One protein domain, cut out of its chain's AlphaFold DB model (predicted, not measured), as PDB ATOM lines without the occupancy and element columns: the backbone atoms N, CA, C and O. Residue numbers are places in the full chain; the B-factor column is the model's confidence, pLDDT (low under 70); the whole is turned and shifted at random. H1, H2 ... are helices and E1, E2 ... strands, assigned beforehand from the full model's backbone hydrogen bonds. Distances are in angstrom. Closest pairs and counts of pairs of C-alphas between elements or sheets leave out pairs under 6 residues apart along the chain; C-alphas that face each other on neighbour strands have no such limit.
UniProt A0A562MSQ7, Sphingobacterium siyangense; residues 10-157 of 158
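AT A GLANCE: This is residues 10 to 157 of the 158 residues of a protein of Sphingobacterium siyangense (UniProt A0A562MSQ7). Two small, twisted sheets of three strands each, E4 E1 E6 and E3 E2 E5, are partly face to face as a sandwich, with the short helices H1 and H2 at one end and the long loop of residues 29 to 47 at the other. On one side the sheets come together, where E3 meets the stretch after E4. The printed part has 148 residues, with E1, E2, H1, E3, E4, H2, E5 and E6 in chain order; both sheets are antiparallel and the class is mostly strand, though under half of the residues are in named elements. The whole is compact, with a radius of gyration of the C-alphas of 17.0 A, and spans 48 by 34 by 20 A.

HOW THE PARTS SIT: E1, residues 18 to 28, bends by 54 degrees at residue 24. It is the inner strand between E4, residues 102 to 107, and E6, residues 146 to 156. N 22 and O 153 of E1 and E6 are 2.9 A apart, and N 104 and O 23 of E4 and E1 2.8 A, both within hydrogen-bond range. E6 bends by 56 degrees at residue 151. In the second sheet E2, residues 48 to 55, is the inner strand between E3, residues 84 to 89, and E5, residues 124 to 131. N 50 and O 129 are 2.9 A apart, and N 88 and O 51 also 2.9 A, within hydrogen-bond range. The two sheets make a sandwich, two sheets face to face, with best planes 27 degrees apart. Across it, the closest C-alphas of E1 and E2 are those of Leu 21 and Ala 51, 7.1 A apart, and those of E3 and E4 are Ala 88 and Leu 106, 5.3 A apart. H1, residues 56 to 61, only grazes the second sheet with its residues 56 to 59. H2, residues 116 to 120, is only just not on that sheet, with 4 pairs of C-alphas within 10 A. In H1 and H2 every O i to N i+4 pair is within hydrogen-bond range.

IN THESE COORDINATES: E1 begins at C-alpha 18 (29.683, -40.593, -30.039) and is 28.7 A long. E2 is 22.6 A long, E5 23.3 A and E6 29.0 A. E6 ends at C-alpha 156 (30.898, -43.355, -33.186).

THE WHOLE: The C-alphas farthest apart are those of Asp 65 and Asn 99, 52.1 A. The printed part has no cut. The links E1 to E2, H1 to E3, E3 to E4 and E5 to E6 are long. Residues 98 to 99 are under 70 in pLDDT; the mean of the printed part is 95.7.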
ATOM      1  N   PHE A  10      28.660 -22.960 -28.496       98.12
ATOM      2  CA  PHE A  10      29.120 -24.335 -28.601       98.12
ATOM      3  C   PHE A  10      28.048 -25.278 -29.141       98.12
ATOM      4  O   PHE A  10      26.986 -25.486 -28.547       98.12
ATOM      5  N   GLY A  11      28.420 -25.965 -30.214       97.25
ATOM      6  CA  GLY A  11      27.760 -27.168 -30.689       97.25
ATOM      7  C   GLY A  11      27.142 -27.028 -32.069       97.25
ATOM      8  O   GLY A  11      26.615 -25.983 -32.442       97.25
ATOM      9  N   LEU A  12      27.220 -28.120 -32.822       97.88
ATOM     10  CA  LEU A  12      26.588 -28.276 -34.124       97.88
ATOM     11  C   LEU A  12      25.774 -29.573 -34.145       97.88
ATOM     12  O   LEU A  12      26.153 -30.527 -33.453       97.88
ATOM     13  N   PRO A  13      24.675 -29.631 -34.924       97.69
ATOM     14  CA  PRO A  13      23.885 -30.846 -35.072       97.69
ATOM     15  C   PRO A  13      24.748 -32.050 -35.459       97.69
ATOM     16  O   PRO A  13      25.618 -31.951 -36.324       97.69
ATOM     17  N   PHE A  14      24.497 -33.185 -34.808       97.50
ATOM     18  CA  PHE A  14      25.292 -34.399 -34.964       97.50
ATOM     19  C   PHE A  14      24.383 -35.624 -35.057       97.50
ATOM     20  O   PHE A  14      23.540 -35.840 -34.189       97.50
ATOM     21  N   ASN A  15      24.558 -36.417 -36.117       96.00
ATOM     22  CA  ASN A  15      23.675 -37.528 -36.483       96.00
ATOM     23  C   ASN A  15      24.237 -38.915 -36.146       96.00
ATOM     24  O   ASN A  15      23.824 -39.909 -36.740       96.00
ATOM     25  N   GLN A  16      25.192 -38.996 -35.225       96.50
ATOM     26  CA  GLN A  16      25.768 -40.262 -34.776       96.50
ATOM     27  C   GLN A  16      25.893 -40.280 -33.252       96.50
ATOM     28  O   GLN A  16      25.955 -39.232 -32.617       96.50
ATOM     29  N   ILE A  17      25.936 -41.473 -32.656       97.81
ATOM     30  CA  ILE A  17      26.147 -41.631 -31.211       97.81
ATOM     31  C   ILE A  17      27.661 -41.655 -30.948       97.81
ATOM     32  O   ILE A  17      28.316 -42.628 -31.342       97.81
ATOM     33  N   PRO A  18      28.252 -40.619 -30.318       98.19
ATOM     34  CA  PRO A  18      29.683 -40.593 -30.039       98.19
ATOM     35  C   PRO A  18      30.038 -41.545 -28.891       98.19
ATOM     36  O   PRO A  18      29.389 -41.565 -27.849       98.19
ATOM     37  N   LEU A  19      31.089 -42.336 -29.064       98.25
ATOM     38  CA  LEU A  19      31.566 -43.296 -28.066       98.25
ATOM     39  C   LEU A  19      32.866 -42.828 -27.420       98.25
ATOM     40  O   LEU A  19      33.020 -42.917 -26.202       98.25
ATOM     41  N   VAL A  20      33.799 -42.321 -28.226       98.44
ATOM     42  CA  VAL A  20      35.140 -41.940 -27.771       98.44
ATOM     43  C   VAL A  20      35.620 -40.699 -28.515       98.44
ATOM     44  O   VAL A  20      35.474 -40.609 -29.730       98.44
ATOM     45  N   LEU A  21      36.223 -39.765 -27.785       98.50
ATOM     46  CA  LEU A  21      37.048 -38.685 -28.318       98.50
ATOM     47  C   LEU A  21      38.519 -39.111 -28.209       98.50
ATOM     48  O   LEU A  21      39.029 -39.308 -27.108       98.50
ATOM     49  N   GLU A  22      39.204 -39.270 -29.334       98.38
ATOM     50  CA  GLU A  22      40.619 -39.644 -29.378       98.38
ATOM     51  C   GLU A  22      41.444 -38.636 -30.181       98.38
ATOM     52  O   GLU A  22      40.912 -37.879 -30.992       98.38
ATOM     53  N   GLY A  23      42.745 -38.613 -29.920       97.94
ATOM     54  CA  GLY A  23      43.688 -37.752 -30.621       97.94
ATOM     55  C   GLY A  23      45.013 -37.665 -29.888       97.94
ATOM     56  O   GLY A  23      45.308 -38.471 -28.998       97.94
ATOM     57  N   TYR A  24      45.811 -36.677 -30.261       97.06
ATOM     58  CA  TYR A  24      47.141 -36.453 -29.726       97.06
ATOM     59  C   TYR A  24      47.274 -35.016 -29.243       97.06
ATOM     60  O   TYR A  24      46.817 -34.091 -29.905       97.06
ATOM     61  N   TYR A  25      47.915 -34.800 -28.097       97.25
ATOM     62  CA  TYR A  25      48.165 -33.452 -27.589       97.25
ATOM     63  C   TYR A  25      49.569 -33.289 -27.015       97.25
ATOM     64  O   TYR A  25      50.176 -34.229 -26.510       97.25
ATOM     65  N   LYS A  26      50.075 -32.062 -27.072       96.31
ATOM     66  CA  LYS A  26      51.272 -31.600 -26.376       96.31
ATOM     67  C   LYS A  26      50.904 -30.341 -25.603       96.31
ATOM     68  O   LYS A  26      50.326 -29.418 -26.177       96.31
ATOM     69  N   TYR A  27      51.247 -30.291 -24.322       96.75
ATOM     70  CA  TYR A  27      50.954 -29.150 -23.467       96.75
ATOM     71  C   TYR A  27      52.178 -28.702 -22.667       96.75
ATOM     72  O   TYR A  27      52.846 -29.508 -22.018       96.75
ATOM     73  N   SER A  28      52.444 -27.397 -22.708       95.56
ATOM     74  CA  SER A  28      53.474 -26.724 -21.920       95.56
ATOM     75  C   SER A  28      52.831 -25.556 -21.168       95.56
ATOM     76  O   SER A  28      52.439 -24.591 -21.830       95.56
ATOM     77  N   PRO A  29      52.703 -25.607 -19.830       95.06
ATOM     78  CA  PRO A  29      52.134 -24.507 -19.058       95.06
ATOM     79  C   PRO A  29      53.075 -23.299 -19.040       95.06
ATOM     80  O   PRO A  29      54.300 -23.448 -19.078       95.06
ATOM     81  N   GLY A  30      52.498 -22.102 -18.946       94.00
ATOM     82  CA  GLY A  30      53.235 -20.881 -18.643       94.00
ATOM     83  C   GLY A  30      53.820 -20.906 -17.224       94.00
ATOM     84  O   GLY A  30      53.419 -21.702 -16.373       94.00
ATOM     85  N   ALA A  31      54.787 -20.025 -16.961       93.25
ATOM     86  CA  ALA A  31      55.566 -20.059 -15.721       93.25
ATOM     87  C   ALA A  31      54.775 -19.629 -14.474       93.25
ATOM     88  O   ALA A  31      54.990 -20.168 -13.389       93.25
ATOM     89  N   THR A  32      53.878 -18.649 -14.613       94.88
ATOM     90  CA  THR A  32      53.156 -18.045 -13.487       94.88
ATOM     91  C   THR A  32      51.676 -17.974 -13.810       94.88
ATOM     92  O   THR A  32      51.294 -17.327 -14.781       94.88
ATOM     93  N   VAL A  33      50.856 -18.631 -12.988       95.75
ATOM     94  CA  VAL A  33      49.401 -18.479 -13.039       95.75
ATOM     95  C   VAL A  33      49.028 -17.164 -12.379       95.75
ATOM     96  O   VAL A  33      49.486 -16.882 -11.271       95.75
ATOM     97  N   THR A  34      48.187 -16.381 -13.041       96.00
ATOM     98  CA  THR A  34      47.619 -15.150 -12.500       96.00
ATOM     99  C   THR A  34      46.099 -15.201 -12.497       96.00
ATOM    100  O   THR A  34      45.505 -15.943 -13.279       96.00
ATOM    101  N   ASP A  35      45.482 -14.427 -11.609       95.31
ATOM    102  CA  ASP A  35      44.045 -14.150 -11.627       95.31
ATOM    103  C   ASP A  35      43.686 -12.994 -12.584       95.31
ATOM    104  O   ASP A  35      44.551 -12.414 -13.249       95.31
ATOM    105  N   GLU A  36      42.404 -12.624 -12.602       93.06
ATOM    106  CA  GLU A  36      41.852 -11.514 -13.392       93.06
ATOM    107  C   GLU A  36      42.521 -10.152 -13.117       93.06
ATOM    108  O   GLU A  36      42.478  -9.253 -13.955       93.06
ATOM    109  N   ASN A  37      43.167  -9.998 -11.955       94.38
ATOM    110  CA  ASN A  37      43.849  -8.783 -11.510       94.38
ATOM    111  C   ASN A  37      45.376  -8.880 -11.675       94.38
ATOM    112  O   ASN A  37      46.107  -8.076 -11.091       94.38
ATOM    113  N   MET A  38      45.869  -9.864 -12.439       91.50
ATOM    114  CA  MET A  38      47.294 -10.150 -12.644       91.50
ATOM    115  C   MET A  38      48.050 -10.536 -11.359       91.50
ATOM    116  O   MET A  38      49.280 -10.447 -11.309       91.50
ATOM    117  N   LYS A  39      47.350 -10.982 -10.307       95.12
ATOM    118  CA  LYS A  39      47.994 -11.431  -9.067       95.12
ATOM    119  C   LYS A  39      48.398 -12.901  -9.176       95.12
ATOM    120  O   LYS A  39      47.585 -13.709  -9.623       95.12
ATOM    121  N   PRO A  40      49.617 -13.279  -8.746       94.88
ATOM    122  CA  PRO A  40      50.052 -14.669  -8.779       94.88
ATOM    123  C   PRO A  40      49.158 -15.585  -7.940       94.88
ATOM    124  O   PRO A  40      48.861 -15.291  -6.781       94.88
ATOM    125  N   VAL A  41      48.798 -16.735  -8.504       94.62
ATOM    126  CA  VAL A  41      48.062 -17.806  -7.828       94.62
ATOM    127  C   VAL A  41      48.999 -18.996  -7.654       94.62
ATOM    128  O   VAL A  41      49.653 -19.425  -8.602       94.62
ATOM    129  N   ASN A  42      49.064 -19.553  -6.442       93.25
ATOM    130  CA  ASN A  42      49.940 -20.685  -6.131       93.25
ATOM    131  C   ASN A  42      49.364 -22.016  -6.650       93.25
ATOM    132  O   ASN A  42      48.956 -22.885  -5.882       93.25
ATOM    133  N   THR A  43      49.288 -22.150  -7.971       91.94
ATOM    134  CA  THR A  43      48.848 -23.354  -8.677       91.94
ATOM    135  C   THR A  43      49.600 -23.491 -10.001       91.94
ATOM    136  O   THR A  43      50.281 -22.566 -10.443       91.94
ATOM    137  N   LYS A  44      49.493 -24.656 -10.640       92.69
ATOM    138  CA  LYS A  44      50.011 -24.882 -11.993       92.69
ATOM    139  C   LYS A  44      48.872 -24.775 -12.991       92.69
ATOM    140  O   LYS A  44      47.791 -25.304 -12.743       92.69
ATOM    141  N   ASP A  45      49.136 -24.133 -14.124       95.44
ATOM    142  CA  ASP A  45      48.159 -24.098 -15.204       95.44
ATOM    143  C   ASP A  45      47.992 -25.491 -15.821       95.44
ATOM    144  O   ASP A  45      48.929 -26.297 -15.869       95.44
ATOM    145  N   SER A  46      46.805 -25.757 -16.345       96.69
ATOM    146  CA  SER A  46      46.466 -27.007 -17.020       96.69
ATOM    147  C   SER A  46      45.610 -26.713 -18.237       96.69
ATOM    148  O   SER A  46      44.746 -25.836 -18.178       96.69
ATOM    149  N   CYS A  47      45.819 -27.459 -19.316       97.38
ATOM    150  CA  CYS A  47      44.909 -27.416 -20.444       97.38
ATOM    151  C   CYS A  47      43.584 -28.110 -20.110       97.38
ATOM    152  O   CYS A  47      43.451 -28.831 -19.116       97.38
ATOM    153  N   ASP A  48      42.602 -27.911 -20.978       97.94
ATOM    154  CA  ASP A  48      41.356 -28.660 -20.952       97.94
ATOM    155  C   ASP A  48      41.033 -29.143 -22.363       97.94
ATOM    156  O   ASP A  48      41.139 -28.383 -23.327       97.94
ATOM    157  N   ILE A  49      40.673 -30.417 -22.482       98.44
ATOM    158  CA  ILE A  49      40.231 -31.043 -23.730       98.44
ATOM    159  C   ILE A  49      38.975 -31.821 -23.391       98.44
ATOM    160  O   ILE A  49      39.011 -32.747 -22.573       98.44
ATOM    161  N   TYR A  50      37.863 -31.454 -24.013       98.44
ATOM    162  CA  TYR A  50      36.609 -32.151 -23.802       98.44
ATOM    163  C   TYR A  50      35.687 -32.094 -25.011       98.44
ATOM    164  O   TYR A  50      35.803 -31.232 -25.877       98.44
ATOM    165  N   ALA A  51      34.738 -33.019 -25.040       98.69
ATOM    166  CA  ALA A  51      33.587 -32.977 -25.909       98.69
ATOM    167  C   ALA A  51      32.302 -33.176 -25.109       98.69
ATOM    168  O   ALA A  51      32.257 -33.942 -24.142       98.69
ATOM    169  N   VAL A  52      31.257 -32.480 -25.541       98.69
ATOM    170  CA  VAL A  52      29.927 -32.499 -24.936       98.69
ATOM    171  C   VAL A  52      28.935 -32.917 -26.000       98.69
ATOM    172  O   VAL A  52      28.918 -32.348 -27.091       98.69
ATOM    173  N   PHE A  53      28.114 -33.903 -25.670       98.69
ATOM    174  CA  PHE A  53      26.986 -34.335 -26.475       98.69
ATOM    175  C   PHE A  53      25.700 -34.022 -25.710       98.69
ATOM    176  O   PHE A  53      25.542 -34.432 -24.556       98.69
ATOM    177  N   TYR A  54      24.805 -33.249 -26.322       98.69
ATOM    178  CA  TYR A  54      23.615 -32.719 -25.658       98.69
ATOM    179  C   TYR A  54      22.394 -32.731 -26.578       98.69
ATOM    180  O   TYR A  54      22.512 -32.663 -27.802       98.69
ATOM    181  N   ASN A  55      21.211 -32.832 -25.976       98.19
ATOM    182  CA  ASN A  55      19.931 -32.801 -26.666       98.19
ATOM    183  C   ASN A  55      19.562 -31.344 -26.997       98.19
ATOM    184  O   ASN A  55      19.016 -30.613 -26.170       98.19
ATOM    185  N   ARG A  56      19.878 -30.903 -28.220       97.69
ATOM    186  CA  ARG A  56      19.638 -29.520 -28.664       97.69
ATOM    187  C   ARG A  56      18.147 -29.188 -28.733       97.69
ATOM    188  O   ARG A  56      17.775 -28.029 -28.595       97.69
ATOM    189  N   LYS A  57      17.296 -30.188 -28.971       96.44
ATOM    190  CA  LYS A  57      15.843 -30.018 -29.014       96.44
ATOM    191  C   LYS A  57      15.289 -29.748 -27.624       96.44
ATOM    192  O   LYS A  57      14.622 -28.740 -27.438       96.44
ATOM    193  N   GLN A  58      15.669 -30.559 -26.638       96.56
ATOM    194  CA  GLN A  58      15.356 -30.316 -25.229       96.56
ATOM    195  C   GLN A  58      15.858 -28.941 -24.775       96.56
ATOM    196  O   GLN A  58      15.128 -28.231 -24.088       96.56
ATOM    197  N   LEU A  59      17.073 -28.547 -25.174       97.31
ATOM    198  CA  LEU A  59      17.605 -27.213 -24.889       97.31
ATOM    199  C   LEU A  59      16.676 -26.117 -25.438       97.31
ATOM    200  O   LEU A  59      16.241 -25.250 -24.684       97.31
ATOM    201  N   MET A  60      16.312 -26.181 -26.720       96.56
ATOM    202  CA  MET A  60      15.400 -25.209 -27.337       96.56
ATOM    203  C   MET A  60      13.992 -25.235 -26.730       96.56
ATOM    204  O   MET A  60      13.344 -24.197 -26.655       96.56
ATOM    205  N   ASP A  61      13.496 -26.397 -26.318       96.44
ATOM    206  CA  ASP A  61      12.161 -26.549 -25.732       96.44
ATOM    207  C   ASP A  61      12.098 -26.112 -24.266       96.44
ATOM    208  O   ASP A  61      11.016 -25.799 -23.771       96.44
ATOM    209  N   SER A  62      13.246 -26.024 -23.588       95.12
ATOM    210  CA  SER A  62      13.336 -25.466 -22.234       95.12
ATOM    211  C   SER A  62      13.114 -23.949 -22.181       95.12
ATOM    212  O   SER A  62      12.809 -23.417 -21.115       95.12
ATOM    213  N   GLU A  63      13.214 -23.259 -23.324       96.12
ATOM    214  CA  GLU A  63      12.953 -21.826 -23.441       96.12
ATOM    215  C   GLU A  63      11.530 -21.574 -23.982       96.12
ATOM    216  O   GLU A  63      11.242 -21.881 -25.145       96.12
ATOM    217  N   PRO A  64      10.616 -21.013 -23.166       94.06
ATOM    218  CA  PRO A  64       9.244 -20.756 -23.591       94.06
ATOM    219  C   PRO A  64       9.121 -19.624 -24.621       94.06
ATOM    220  O   PRO A  64       8.168 -19.643 -25.399       94.06
ATOM    221  N   ASP A  65      10.038 -18.648 -24.649       94.88
ATOM    222  CA  ASP A  65      10.024 -17.546 -25.617       94.88
ATOM    223  C   ASP A  65      10.667 -17.978 -26.950       94.88
ATOM    224  O   ASP A  65      11.891 -18.133 -27.030       94.88
ATOM    225  N   PRO A  66       9.897 -18.095 -28.051       92.12
ATOM    226  CA  PRO A  66      10.428 -18.510 -29.348       92.12
ATOM    227  C   PRO A  66      11.574 -17.634 -29.866       92.12
ATOM    228  O   PRO A  66      12.386 -18.109 -30.655       92.12
ATOM    229  N   LYS A  67      11.660 -16.366 -29.436       93.25
ATOM    230  CA  LYS A  67      12.718 -15.435 -29.861       93.25
ATOM    231  C   LYS A  67      14.042 -15.651 -29.132       93.25
ATOM    232  O   LYS A  67      15.062 -15.137 -29.585       93.25
ATOM    233  N   LYS A  68      14.027 -16.368 -28.008       92.31
ATOM    234  CA  LYS A  68      15.208 -16.652 -27.180       92.31
ATOM    235  C   LYS A  68      15.703 -18.085 -27.327       92.31
ATOM    236  O   LYS A  68      16.753 -18.414 -26.783       92.31
ATOM    237  N   LYS A  69      14.977 -18.926 -28.071       94.88
ATOM    238  CA  LYS A  69      15.386 -20.300 -28.354       94.88
ATOM    239  C   LYS A  69      16.734 -20.312 -29.062       94.88
ATOM    240  O   LYS A  69      16.876 -19.817 -30.178       94.88
ATOM    241  N   VAL A  70      17.705 -20.935 -28.412       95.88
ATOM    242  CA  VAL A  70      19.039 -21.167 -28.957       95.88
ATOM    243  C   VAL A  70      19.328 -22.654 -28.954       95.88
ATOM    244  O   VAL A  70      18.913 -23.391 -28.065       95.88
ATOM    245  N   SER A  71      20.048 -23.105 -29.974       96.12
ATOM    246  CA  SER A  71      20.419 -24.510 -30.125       96.12
ATOM    247  C   SER A  71      21.869 -24.786 -29.737       96.12
ATOM    248  O   SER A  71      22.402 -25.806 -30.159       96.12
ATOM    249  N   TYR A  72      22.521 -23.836 -29.068       97.69
ATOM    250  CA  TYR A  72      23.922 -23.890 -28.680       97.69
ATOM    251  C   TYR A  72      24.057 -23.641 -27.181       97.69
ATOM    252  O   TYR A  72      23.283 -22.889 -26.586       97.69
ATOM    253  N   LEU A  73      25.068 -24.258 -26.582       98.12
ATOM    254  CA  LEU A  73      25.502 -23.952 -25.224       98.12
ATOM    255  C   LEU A  73      26.534 -22.818 -25.264       98.12
ATOM    256  O   LEU A  73      27.023 -22.448 -26.328       98.12
ATOM    257  N   THR A  74      26.873 -22.252 -24.115       97.69
ATOM    258  CA  THR A  74      27.858 -21.170 -23.980       97.69
ATOM    259  C   THR A  74      28.877 -21.490 -22.895       97.69
ATOM    260  O   THR A  74      28.713 -22.472 -22.164       97.69
ATOM    261  N   GLY A  75      29.908 -20.654 -22.733       95.81
ATOM    262  CA  GLY A  75      30.853 -20.773 -21.616       95.81
ATOM    263  C   GLY A  75      30.161 -20.829 -20.248       95.81
ATOM    264  O   GLY A  75      30.646 -21.489 -19.334       95.81
ATOM    265  N   HIS A  76      28.966 -20.239 -20.131       96.00
ATOM    266  CA  HIS A  76      28.179 -20.264 -18.901       96.00
ATOM    267  C   HIS A  76      27.631 -21.637 -18.531       96.00
ATOM    268  O   HIS A  76      27.453 -21.877 -17.339       96.00
ATOM    269  N   ASN A  77      27.309 -22.513 -19.491       96.75
ATOM    270  CA  ASN A  77      26.534 -23.737 -19.232       96.75
ATOM    271  C   ASN A  77      27.040 -25.012 -19.929       96.75
ATOM    272  O   ASN A  77      26.541 -26.090 -19.609       96.75
ATOM    273  N   ILE A  78      28.065 -24.940 -20.784       97.44
ATOM    274  CA  ILE A  78      28.568 -26.062 -21.604       97.44
ATOM    275  C   ILE A  78      28.907 -27.354 -20.832       97.44
ATOM    276  O   ILE A  78      28.885 -28.429 -21.416       97.44
ATOM    277  N   LEU A  79      29.169 -27.298 -19.523       97.00
ATOM    278  CA  LEU A  79      29.498 -28.476 -18.701       97.00
ATOM    279  C   LEU A  79      28.454 -28.839 -17.633       97.00
ATOM    280  O   LEU A  79      28.679 -29.775 -16.865       97.00
ATOM    281  N   LYS A  80      27.348 -28.097 -17.536       97.19
ATOM    282  CA  LYS A  80      26.353 -28.265 -16.458       97.19
ATOM    283  C   LYS A  80      24.897 -28.157 -16.909       97.19
ATOM    284  O   LYS A  80      24.008 -28.336 -16.083       97.19
ATOM    285  N   ASP A  81      24.651 -27.819 -18.171       97.94
ATOM    286  CA  ASP A  81      23.298 -27.697 -18.699       97.94
ATOM    287  C   ASP A  81      22.527 -29.034 -18.609       97.94
ATOM    288  O   ASP A  81      23.097 -30.082 -18.927       97.94
ATOM    289  N   PRO A  82      21.242 -29.037 -18.209       97.38
ATOM    290  CA  PRO A  82      20.445 -30.262 -18.097       97.38
ATOM    291  C   PRO A  82      20.223 -31.015 -19.415       97.38
ATOM    292  O   PRO A  82      19.855 -32.189 -19.384       97.38
ATOM    293  N   SER A  83      20.410 -30.363 -20.567       97.75
ATOM    294  CA  SER A  83      20.322 -31.015 -21.880       97.75
ATOM    295  C   SER A  83      21.519 -31.919 -22.192       97.75
ATOM    296  O   SER A  83      21.474 -32.691 -23.154       97.75
ATOM    297  N   ILE A  84      22.599 -31.843 -21.408       98.50
ATOM    298  CA  ILE A  84      23.806 -32.639 -21.620       98.50
ATOM    299  C   ILE A  84      23.529 -34.103 -21.290       98.50
ATOM    300  O   ILE A  84      23.153 -34.451 -20.170       98.50
ATOM    301  N   VAL A  85      23.786 -34.974 -22.266       98.44
ATOM    302  CA  VAL A  85      23.566 -36.419 -22.133       98.44
ATOM    303  C   VAL A  85      24.861 -37.212 -22.036       98.44
ATOM    304  O   VAL A  85      24.830 -38.333 -21.533       98.44
ATOM    305  N   ALA A  86      25.990 -36.665 -22.503       98.50
ATOM    306  CA  ALA A  86      27.298 -37.285 -22.333       98.50
ATOM    307  C   ALA A  86      28.459 -36.286 -22.406       98.50
ATOM    308  O   ALA A  86      28.423 -35.321 -23.173       98.50
ATOM    309  N   ILE A  87      29.525 -36.564 -21.650       98.75
ATOM    310  CA  ILE A  87      30.772 -35.788 -21.666       98.75
ATOM    311  C   ILE A  87      31.968 -36.737 -21.793       98.75
ATOM    312  O   ILE A  87      32.072 -37.717 -21.055       98.75
ATOM    313  N   ALA A  88      32.897 -36.415 -22.691       98.56
ATOM    314  CA  ALA A  88      34.247 -36.975 -22.729       98.56
ATOM    315  C   ALA A  88      35.231 -35.861 -22.355       98.56
ATOM    316  O   ALA A  88      35.259 -34.840 -23.032       98.56
ATOM    317  N   ARG A  89      36.017 -36.002 -21.282       98.31
ATOM    318  CA  ARG A  89      36.911 -34.932 -20.801       98.31
ATOM    319  C   ARG A  89      38.217 -35.487 -20.265       98.31
ATOM    320  O   ARG A  89      38.219 -36.501 -19.570       98.31
ATOM    321  N   LEU A  90      39.310 -34.804 -20.584       96.69
ATOM    322  CA  LEU A  90      40.635 -35.098 -20.064       96.69
ATOM    323  C   LEU A  90      40.668 -34.823 -18.553       96.69
ATOM    324  O   LEU A  90      40.391 -33.711 -18.111       96.69
ATOM    325  N   GLU A  91      41.000 -35.835 -17.750       90.94
ATOM    326  CA  GLU A  91      41.001 -35.706 -16.284       90.94
ATOM    327  C   GLU A  91      42.208 -34.897 -15.769       90.94
ATOM    328  O   GLU A  91      42.076 -34.134 -14.813       90.94
ATOM    329  N   ASN A  92      43.368 -35.010 -16.430       87.25
ATOM    330  CA  ASN A  92      44.597 -34.299 -16.075       87.25
ATOM    331  C   ASN A  92      45.224 -33.636 -17.312       87.25
ATOM    332  O   ASN A  92      45.816 -34.314 -18.148       87.25
ATOM    333  N   GLY A  93      45.100 -32.310 -17.404       91.06
ATOM    334  CA  GLY A  93      45.693 -31.479 -18.458       91.06
ATOM    335  C   GLY A  93      47.046 -30.870 -18.084       91.06
ATOM    336  O   GLY A  93      47.363 -29.761 -18.506       91.06
ATOM    337  N   GLY A  94      47.814 -31.526 -17.211       93.19
ATOM    338  CA  GLY A  94      49.149 -31.081 -16.820       93.19
ATOM    339  C   GLY A  94      50.174 -31.162 -17.958       93.19
ATOM    340  O   GLY A  94      49.896 -31.658 -19.048       93.19
ATOM    341  N   ALA A  95      51.382 -30.654 -17.697       93.44
ATOM    342  CA  ALA A  95      52.471 -30.643 -18.674       93.44
ATOM    343  C   ALA A  95      52.735 -32.045 -19.252       93.44
ATOM    344  O   ALA A  95      52.932 -33.008 -18.508       93.44
ATOM    345  N   THR A  96      52.790 -32.148 -20.579       92.25
ATOM    346  CA  THR A  96      53.196 -33.387 -21.255       92.25
ATOM    347  C   THR A  96      54.713 -33.559 -21.176       92.25
ATOM    348  O   THR A  96      55.447 -32.570 -21.160       92.25
ATOM    349  N   ALA A  97      55.202 -34.804 -21.178       85.12
ATOM    350  CA  ALA A  97      56.639 -35.086 -21.212       85.12
ATOM    351  C   ALA A  97      57.328 -34.422 -22.422       85.12
ATOM    352  O   ALA A  97      56.732 -34.230 -23.483       85.12
ATOM    353  N   THR A  98      58.599 -34.057 -22.251       65.69
ATOM    354  CA  THR A  98      59.210 -32.879 -22.888       65.69
ATOM    355  C   THR A  98      59.230 -32.874 -24.423       65.69
ATOM    356  O   THR A  98      59.217 -31.796 -25.014       65.69
ATOM    357  N   ASN A  99      59.176 -34.023 -25.110       67.00
ATOM    358  CA  ASN A  99      59.463 -34.074 -26.553       67.00
ATOM    359  C   ASN A  99      58.415 -34.758 -27.442       67.00
ATOM    360  O   ASN A  99      58.696 -34.965 -28.619       67.00
ATOM    361  N   GLY A 100      57.211 -35.065 -26.951       83.25
ATOM    362  CA  GLY A 100      56.244 -35.820 -27.754       83.25
ATOM    363  C   GLY A 100      54.798 -35.384 -27.597       83.25
ATOM    364  O   GLY A 100      54.401 -34.830 -26.575       83.25
ATOM    365  N   PHE A 101      54.016 -35.675 -28.631       94.25
ATOM    366  CA  PHE A 101      52.572 -35.768 -28.510       94.25
ATOM    367  C   PHE A 101      52.207 -36.974 -27.637       94.25
ATOM    368  O   PHE A 101      52.750 -38.067 -27.803       94.25
ATOM    369  N   VAL A 102      51.263 -36.780 -26.726       94.75
ATOM    370  CA  VAL A 102      50.668 -37.825 -25.897       94.75
ATOM    371  C   VAL A 102      49.315 -38.182 -26.495       94.75
ATOM    372  O   VAL A 102      48.505 -37.297 -26.765       94.75
ATOM    373  N   LYS A 103      49.056 -39.474 -26.703       95.50
ATOM    374  CA  LYS A 103      47.738 -39.937 -27.147       95.50
ATOM    375  C   LYS A 103      46.728 -39.799 -26.006       95.50
ATOM    376  O   LYS A 103      47.012 -40.222 -24.886       95.50
ATOM    377  N   PHE A 104      45.542 -39.279 -26.297       96.69
ATOM    378  CA  PHE A 104      44.382 -39.356 -25.414       96.69
ATOM    379  C   PHE A 104      43.271 -40.195 -26.046       96.69
ATOM    380  O   PHE A 104      43.119 -40.288 -27.266       96.69
ATOM    381  N   THR A 105      42.486 -40.841 -25.192       97.88
ATOM    382  CA  THR A 105      41.318 -41.638 -25.571       97.88
ATOM    383  C   THR A 105      40.297 -41.473 -24.457       97.88
ATOM    384  O   THR A 105      40.470 -41.997 -23.359       97.88
ATOM    385  N   LEU A 106      39.278 -40.662 -24.714       98.38
ATOM    386  CA  LEU A 106      38.327 -40.174 -23.725       98.38
ATOM    387  C   LEU A 106      36.950 -40.777 -24.025       98.38
ATOM    388  O   LEU A 106      36.314 -40.367 -25.000       98.38
ATOM    389  N   PRO A 107      36.474 -41.756 -23.238       98.38
ATOM    390  CA  PRO A 107      35.140 -42.305 -23.431       98.38
ATOM    391  C   PRO A 107      34.076 -41.265 -23.067       98.38
ATOM    392  O   PRO A 107      34.208 -40.547 -22.072       98.38
ATOM    393  N   PHE A 108      32.999 -41.211 -23.850       98.56
ATOM    394  CA  PHE A 108      31.816 -40.430 -23.503       98.56
ATOM    395  C   PHE A 108      31.097 -41.097 -22.326       98.56
ATOM    396  O   PHE A 108      30.615 -42.226 -22.425       98.56
ATOM    397  N   LYS A 109      31.026 -40.395 -21.192       98.31
ATOM    398  CA  LYS A 109      30.298 -40.835 -19.998       98.31
ATOM    399  C   LYS A 109      28.843 -40.372 -20.130       98.31
ATOM    400  O   LYS A 109      28.569 -39.185 -19.965       98.31
ATOM    401  N   TYR A 110      27.940 -41.294 -20.468       98.12
ATOM    402  CA  TYR A 110      26.514 -41.013 -20.664       98.12
ATOM    403  C   TYR A 110      25.747 -40.948 -19.339       98.12
ATOM    404  O   TYR A 110      25.912 -41.808 -18.475       98.12
ATOM    405  N   THR A 111      24.866 -39.958 -19.213       96.81
ATOM    406  CA  THR A 111      23.954 -39.756 -18.073       96.81
ATOM    407  C   THR A 111      22.491 -40.015 -18.440       96.81
ATOM    408  O   THR A 111      21.661 -40.202 -17.552       96.81
ATOM    409  N   ALA A 112      22.173 -40.072 -19.736       94.50
ATOM    410  CA  ALA A 112      20.836 -40.330 -20.252       94.50
ATOM    411  C   ALA A 112      20.864 -41.334 -21.412       94.50
ATOM    412  O   ALA A 112      21.878 -41.512 -22.089       94.50
ATOM    413  N   LYS A 113      19.723 -41.992 -21.646       93.38
ATOM    414  CA  LYS A 113      19.542 -42.860 -22.815       93.38
ATOM    415  C   LYS A 113      19.430 -42.006 -24.076       93.38
ATOM    416  O   LYS A 113      18.733 -40.997 -24.082       93.38
ATOM    417  N   VAL A 114      20.083 -42.458 -25.139       95.56
ATOM    418  CA  VAL A 114      20.044 -41.854 -26.472       95.56
ATOM    419  C   VAL A 114      19.611 -42.930 -27.457       95.56
ATOM    420  O   VAL A 114      20.122 -44.051 -27.397       95.56
ATOM    421  N   THR A 115      18.664 -42.608 -28.336       95.19
ATOM    422  CA  THR A 115      18.185 -43.536 -29.366       95.19
ATOM    423  C   THR A 115      18.758 -43.175 -30.733       95.19
ATOM    424  O   THR A 115      18.998 -42.005 -31.032       95.19
ATOM    425  N   ASP A 116      18.968 -44.182 -31.584       94.94
ATOM    426  CA  ASP A 116      19.457 -43.968 -32.949       94.94
ATOM    427  C   ASP A 116      18.462 -43.128 -33.783       94.94
ATOM    428  O   ASP A 116      18.877 -42.353 -34.639       94.94
ATOM    429  N   ALA A 117      17.156 -43.222 -33.493       95.88
ATOM    430  CA  ALA A 117      16.113 -42.456 -34.175       95.88
ATOM    431  C   ALA A 117      16.204 -40.951 -33.880       95.88
ATOM    432  O   ALA A 117      16.205 -40.139 -34.804       95.88
ATOM    433  N   ASP A 118      16.332 -40.571 -32.607       95.88
ATOM    434  CA  ASP A 118      16.432 -39.162 -32.203       95.88
ATOM    435  C   ASP A 118      17.716 -38.520 -32.759       95.88
ATOM    436  O   ASP A 118      17.729 -37.381 -33.229       95.88
ATOM    437  N   VAL A 119      18.808 -39.286 -32.770       95.25
ATOM    438  CA  VAL A 119      20.089 -38.861 -33.340       95.25
ATOM    439  C   VAL A 119      20.006 -38.695 -34.857       95.25
ATOM    440  O   VAL A 119      20.453 -37.673 -35.378       95.25
ATOM    441  N   ALA A 120      19.383 -39.635 -35.574       95.00
ATOM    442  CA  ALA A 120      19.148 -39.513 -37.013       95.00
ATOM    443  C   ALA A 120      18.283 -38.287 -37.367       95.00
ATOM    444  O   ALA A 120      18.492 -37.671 -38.411       95.00
ATOM    445  N   ASN A 121      17.375 -37.890 -36.469       96.44
ATOM    446  CA  ASN A 121      16.546 -36.689 -36.596       96.44
ATOM    447  C   ASN A 121      17.278 -35.374 -36.267       96.44
ATOM    448  O   ASN A 121      16.668 -34.310 -36.346       96.44
ATOM    449  N   LEU A 122      18.576 -35.416 -35.936       96.69
ATOM    450  CA  LEU A 122      19.374 -34.256 -35.519       96.69
ATOM    451  C   LEU A 122      18.866 -33.579 -34.233       96.69
ATOM    452  O   LEU A 122      19.108 -32.384 -34.027       96.69
ATOM    453  N   ASP A 123      18.236 -34.340 -33.331       97.75
ATOM    454  CA  ASP A 123      17.785 -33.834 -32.024       97.75
ATOM    455  C   ASP A 123      18.965 -33.558 -31.066       97.75
ATOM    456  O   ASP A 123      18.790 -32.942 -30.010       97.75
ATOM    457  N   TYR A 124      20.189 -33.940 -31.446       98.25
ATOM    458  CA  TYR A 124      21.405 -33.759 -30.655       98.25
ATOM    459  C   TYR A 124      22.450 -32.885 -31.348       98.25
ATOM    460  O   TYR A 124      22.507 -32.754 -32.572       98.25
ATOM    461  N   SER A 125      23.310 -32.276 -30.539       98.50
ATOM    462  CA  SER A 125      24.487 -31.536 -30.985       98.50
ATOM    463  C   SER A 125      25.733 -31.989 -30.240       98.50
ATOM    464  O   SER A 125      25.665 -32.447 -29.097       98.50
ATOM    465  N   ILE A 126      26.878 -31.854 -30.908       98.50
ATOM    466  CA  ILE A 126      28.194 -32.130 -30.337       98.50
ATOM    467  C   ILE A 126      29.050 -30.867 -30.363       98.50
ATOM    468  O   ILE A 126      29.046 -30.123 -31.344       98.50
ATOM    469  N   ALA A 127      29.796 -30.631 -29.289       98.56
ATOM    470  CA  ALA A 127      30.825 -29.602 -29.207       98.56
ATOM    471  C   ALA A 127      32.144 -30.245 -28.785       98.56
ATOM    472  O   ALA A 127      32.146 -31.088 -27.892       98.56
ATOM    473  N   ILE A 128      33.254 -29.832 -29.398       98.38
ATOM    474  CA  ILE A 128      34.612 -30.192 -28.979       98.38
ATOM    475  C   ILE A 128      35.298 -28.892 -28.573       98.38
ATOM    476  O   ILE A 128      35.319 -27.938 -29.349       98.38
ATOM    477  N   VAL A 129      35.835 -28.849 -27.359       98.12
ATOM    478  CA  VAL A 129      36.462 -27.663 -26.784       98.12
ATOM    479  C   VAL A 129      37.865 -28.014 -26.321       98.12
ATOM    480  O   VAL A 129      38.096 -29.026 -25.657       98.12
ATOM    481  N   MET A 130      38.806 -27.157 -26.693       97.69
ATOM    482  CA  MET A 130      40.212 -27.269 -26.343       97.69
ATOM    483  C   MET A 130      40.690 -25.903 -25.872       97.69
ATOM    484  O   MET A 130      40.554 -24.921 -26.599       97.69
ATOM    485  N   SER A 131      41.239 -25.840 -24.665       97.56
ATOM    486  CA  SER A 131      41.764 -24.611 -24.073       97.56
ATOM    487  C   SER A 131      43.166 -24.844 -23.528       97.56
ATOM    488  O   SER A 131      43.432 -25.861 -22.886       97.56
ATOM    489  N   SER A 132      44.063 -23.884 -23.746       97.19
ATOM    490  CA  SER A 132      45.399 -23.889 -23.143       97.19
ATOM    491  C   SER A 132      45.380 -23.596 -21.644       97.19
ATOM    492  O   SER A 132      46.344 -23.940 -20.975       97.19
ATOM    493  N   SER A 133      44.300 -23.013 -21.124       96.81
ATOM    494  CA  SER A 133      44.121 -22.741 -19.696       96.81
ATOM    495  C   SER A 133      42.693 -23.095 -19.297       96.81
ATOM    496  O   SER A 133      41.729 -22.478 -19.757       96.81
ATOM    497  N   LYS A 134      42.547 -24.108 -18.445       95.88
ATOM    498  CA  LYS A 134      41.257 -24.670 -18.020       95.88
ATOM    499  C   LYS A 134      40.315 -23.640 -17.395       95.88
ATOM    500  O   LYS A 134      39.111 -23.756 -17.573       95.88
ATOM    501  N   TYR A 135      40.869 -22.662 -16.682       95.06
ATOM    502  CA  TYR A 135      40.126 -21.594 -16.006       95.06
ATOM    503  C   TYR A 135      40.296 -20.230 -16.694       95.06
ATOM    504  O   TYR A 135      40.000 -19.189 -16.105       95.06
ATOM    505  N   GLY A 136      40.788 -20.218 -17.941       93.50
ATOM    506  CA  GLY A 136      41.005 -18.984 -18.700       93.50
ATOM    507  C   GLY A 136      39.705 -18.237 -19.012       93.50
ATOM    508  O   GLY A 136      39.721 -17.030 -19.226       93.50
ATOM    509  N   ASP A 137      38.579 -18.944 -18.970       92.62
ATOM    510  CA  ASP A 137      37.220 -18.409 -19.040       92.62
ATOM    511  C   ASP A 137      36.869 -17.503 -17.840       92.62
ATOM    512  O   ASP A 137      36.104 -16.554 -17.982       92.62
ATOM    513  N   ASN A 138      37.501 -17.743 -16.689       93.62
ATOM    514  CA  ASN A 138      37.449 -16.917 -15.481       93.62
ATOM    515  C   ASN A 138      38.674 -15.994 -15.352       93.62
ATOM    516  O   ASN A 138      38.958 -15.493 -14.268       93.62
ATOM    517  N   PHE A 139      39.435 -15.814 -16.438       94.31
ATOM    518  CA  PHE A 139      40.696 -15.067 -16.464       94.31
ATOM    519  C   PHE A 139      41.761 -15.597 -15.489       94.31
ATOM    520  O   PHE A 139      42.616 -14.845 -15.030       94.31
ATOM    521  N   ILE A 140      41.736 -16.905 -15.201       95.44
ATOM    522  CA  ILE A 140      42.746 -17.583 -14.384       95.44
ATOM    523  C   ILE A 140      43.567 -18.516 -15.276       95.44
ATOM    524  O   ILE A 140      43.061 -19.494 -15.829       95.44
ATOM    525  N   GLY A 141      44.860 -18.243 -15.402       95.94
ATOM    526  CA  GLY A 141      45.755 -19.035 -16.245       95.94
ATOM    527  C   GLY A 141      47.171 -18.485 -16.246       95.94
ATOM    528  O   GLY A 141      47.452 -17.475 -15.604       95.94
ATOM    529  N   ALA A 142      48.078 -19.154 -16.951       96.44
ATOM    530  CA  ALA A 142      49.443 -18.681 -17.120       96.44
ATOM    531  C   ALA A 142      49.670 -18.165 -18.542       96.44
ATOM    532  O   ALA A 142      49.492 -18.881 -19.531       96.44
ATOM    533  N   VAL A 143      50.125 -16.917 -18.654       95.06
ATOM    534  CA  VAL A 143      50.542 -16.360 -19.945       95.06
ATOM    535  C   VAL A 143      51.665 -17.227 -20.521       95.06
ATOM    536  O   VAL A 143      52.634 -17.558 -19.838       95.06
ATOM    537  N   GLY A 144      51.518 -17.613 -21.790       94.94
ATOM    538  CA  GLY A 144      52.448 -18.514 -22.474       94.94
ATOM    539  C   GLY A 144      52.102 -20.002 -22.369       94.94
ATOM    540  O   GLY A 144      52.787 -20.803 -23.003       94.94
ATOM    541  N   SER A 145      51.038 -20.383 -21.647       96.88
ATOM    542  CA  SER A 145      50.491 -21.742 -21.721       96.88
ATOM    543  C   SER A 145      50.147 -22.100 -23.166       96.88
ATOM    544  O   SER A 145      49.401 -21.392 -23.843       96.88
ATOM    545  N   LYS A 146      50.704 -23.211 -23.652       96.88
ATOM    546  CA  LYS A 146      50.592 -23.643 -25.046       96.88
ATOM    547  C   LYS A 146      50.063 -25.064 -25.121       96.88
ATOM    548  O   LYS A 146      50.740 -26.004 -24.710       96.88
ATOM    549  N   LEU A 147      48.882 -25.203 -25.718       97.56
ATOM    550  CA  LEU A 147      48.295 -26.475 -26.119       97.56
ATOM    551  C   LEU A 147      48.444 -26.642 -27.636       97.56
ATOM    552  O   LEU A 147      48.133 -25.737 -28.404       97.56
ATOM    553  N   THR A 148      48.934 -27.794 -28.074       96.94
ATOM    554  CA  THR A 148      48.952 -28.212 -29.481       96.94
ATOM    555  C   THR A 148      48.242 -29.550 -29.575       96.94
ATOM    556  O   THR A 148      48.543 -30.445 -28.788       96.94
ATOM    557  N   VAL A 149      47.294 -29.676 -30.498       97.31
ATOM    558  CA  VAL A 149      46.467 -30.877 -30.661       97.31
ATOM    559  C   VAL A 149      46.515 -31.311 -32.117       97.31
ATOM    560  O   VAL A 149      46.552 -30.456 -32.999       97.31
ATOM    561  N   ASP A 150      46.548 -32.619 -32.343       97.00
ATOM    562  CA  ASP A 150      46.660 -33.231 -33.663       97.00
ATOM    563  C   ASP A 150      45.848 -34.537 -33.737       97.00
ATOM    564  O   ASP A 150      45.508 -35.120 -32.699       97.00
ATOM    565  N   ASP A 151      45.520 -34.978 -34.954       96.81
ATOM    566  CA  ASP A 151      44.823 -36.244 -35.247       96.81
ATOM    567  C   ASP A 151      43.545 -36.487 -34.413       96.81
ATOM    568  O   ASP A 151      43.281 -37.583 -33.907       96.81
ATOM    569  N   LEU A 152      42.725 -35.445 -34.255       97.31
ATOM    570  CA  LEU A 152      41.444 -35.517 -33.548       97.31
ATOM    571  C   LEU A 152      40.419 -36.384 -34.277       97.31
ATOM    572  O   LEU A 152      40.148 -36.199 -35.464       97.31
ATOM    573  N   LYS A 153      39.755 -37.261 -33.521       97.44
ATOM    574  CA  LYS A 153      38.701 -38.128 -34.038       97.44
ATOM    575  C   LYS A 153      37.622 -38.406 -32.998       97.44
ATOM    576  O   LYS A 153      37.896 -38.658 -31.827       97.44
ATOM    577  N   ILE A 154      36.376 -38.419 -33.467       97.88
ATOM    578  CA  ILE A 154      35.239 -38.970 -32.731       97.88
ATOM    579  C   ILE A 154      34.968 -40.368 -33.278       97.88
ATOM    580  O   ILE A 154      34.651 -40.536 -34.456       97.88
ATOM    581  N   VAL A 155      35.099 -41.379 -32.427       98.00
ATOM    582  CA  VAL A 155      34.642 -42.738 -32.724       98.00
ATOM    583  C   VAL A 155      33.167 -42.815 -32.376       98.00
ATOM    584  O   VAL A 155      32.780 -42.493 -31.252       98.00
ATOM    585  N   THR A 156      32.351 -43.252 -33.324       97.00
ATOM    586  CA  THR A 156      30.898 -43.355 -33.186       97.00
ATOM    587  C   THR A 156      30.440 -44.809 -33.188       97.00
ATOM    588  O   THR A 156      31.169 -45.719 -33.595       97.00
ATOM    589  N   LYS A 157      29.222 -45.037 -32.692       90.94
ATOM    590  CA  LYS A 157      28.526 -46.315 -32.839       90.94
ATOM    591  C   LYS A 157      28.237 -46.540 -34.329       90.94
ATOM    592  O   LYS A 157      27.726 -45.636 -34.985       90.94
TER     593      LYS A 157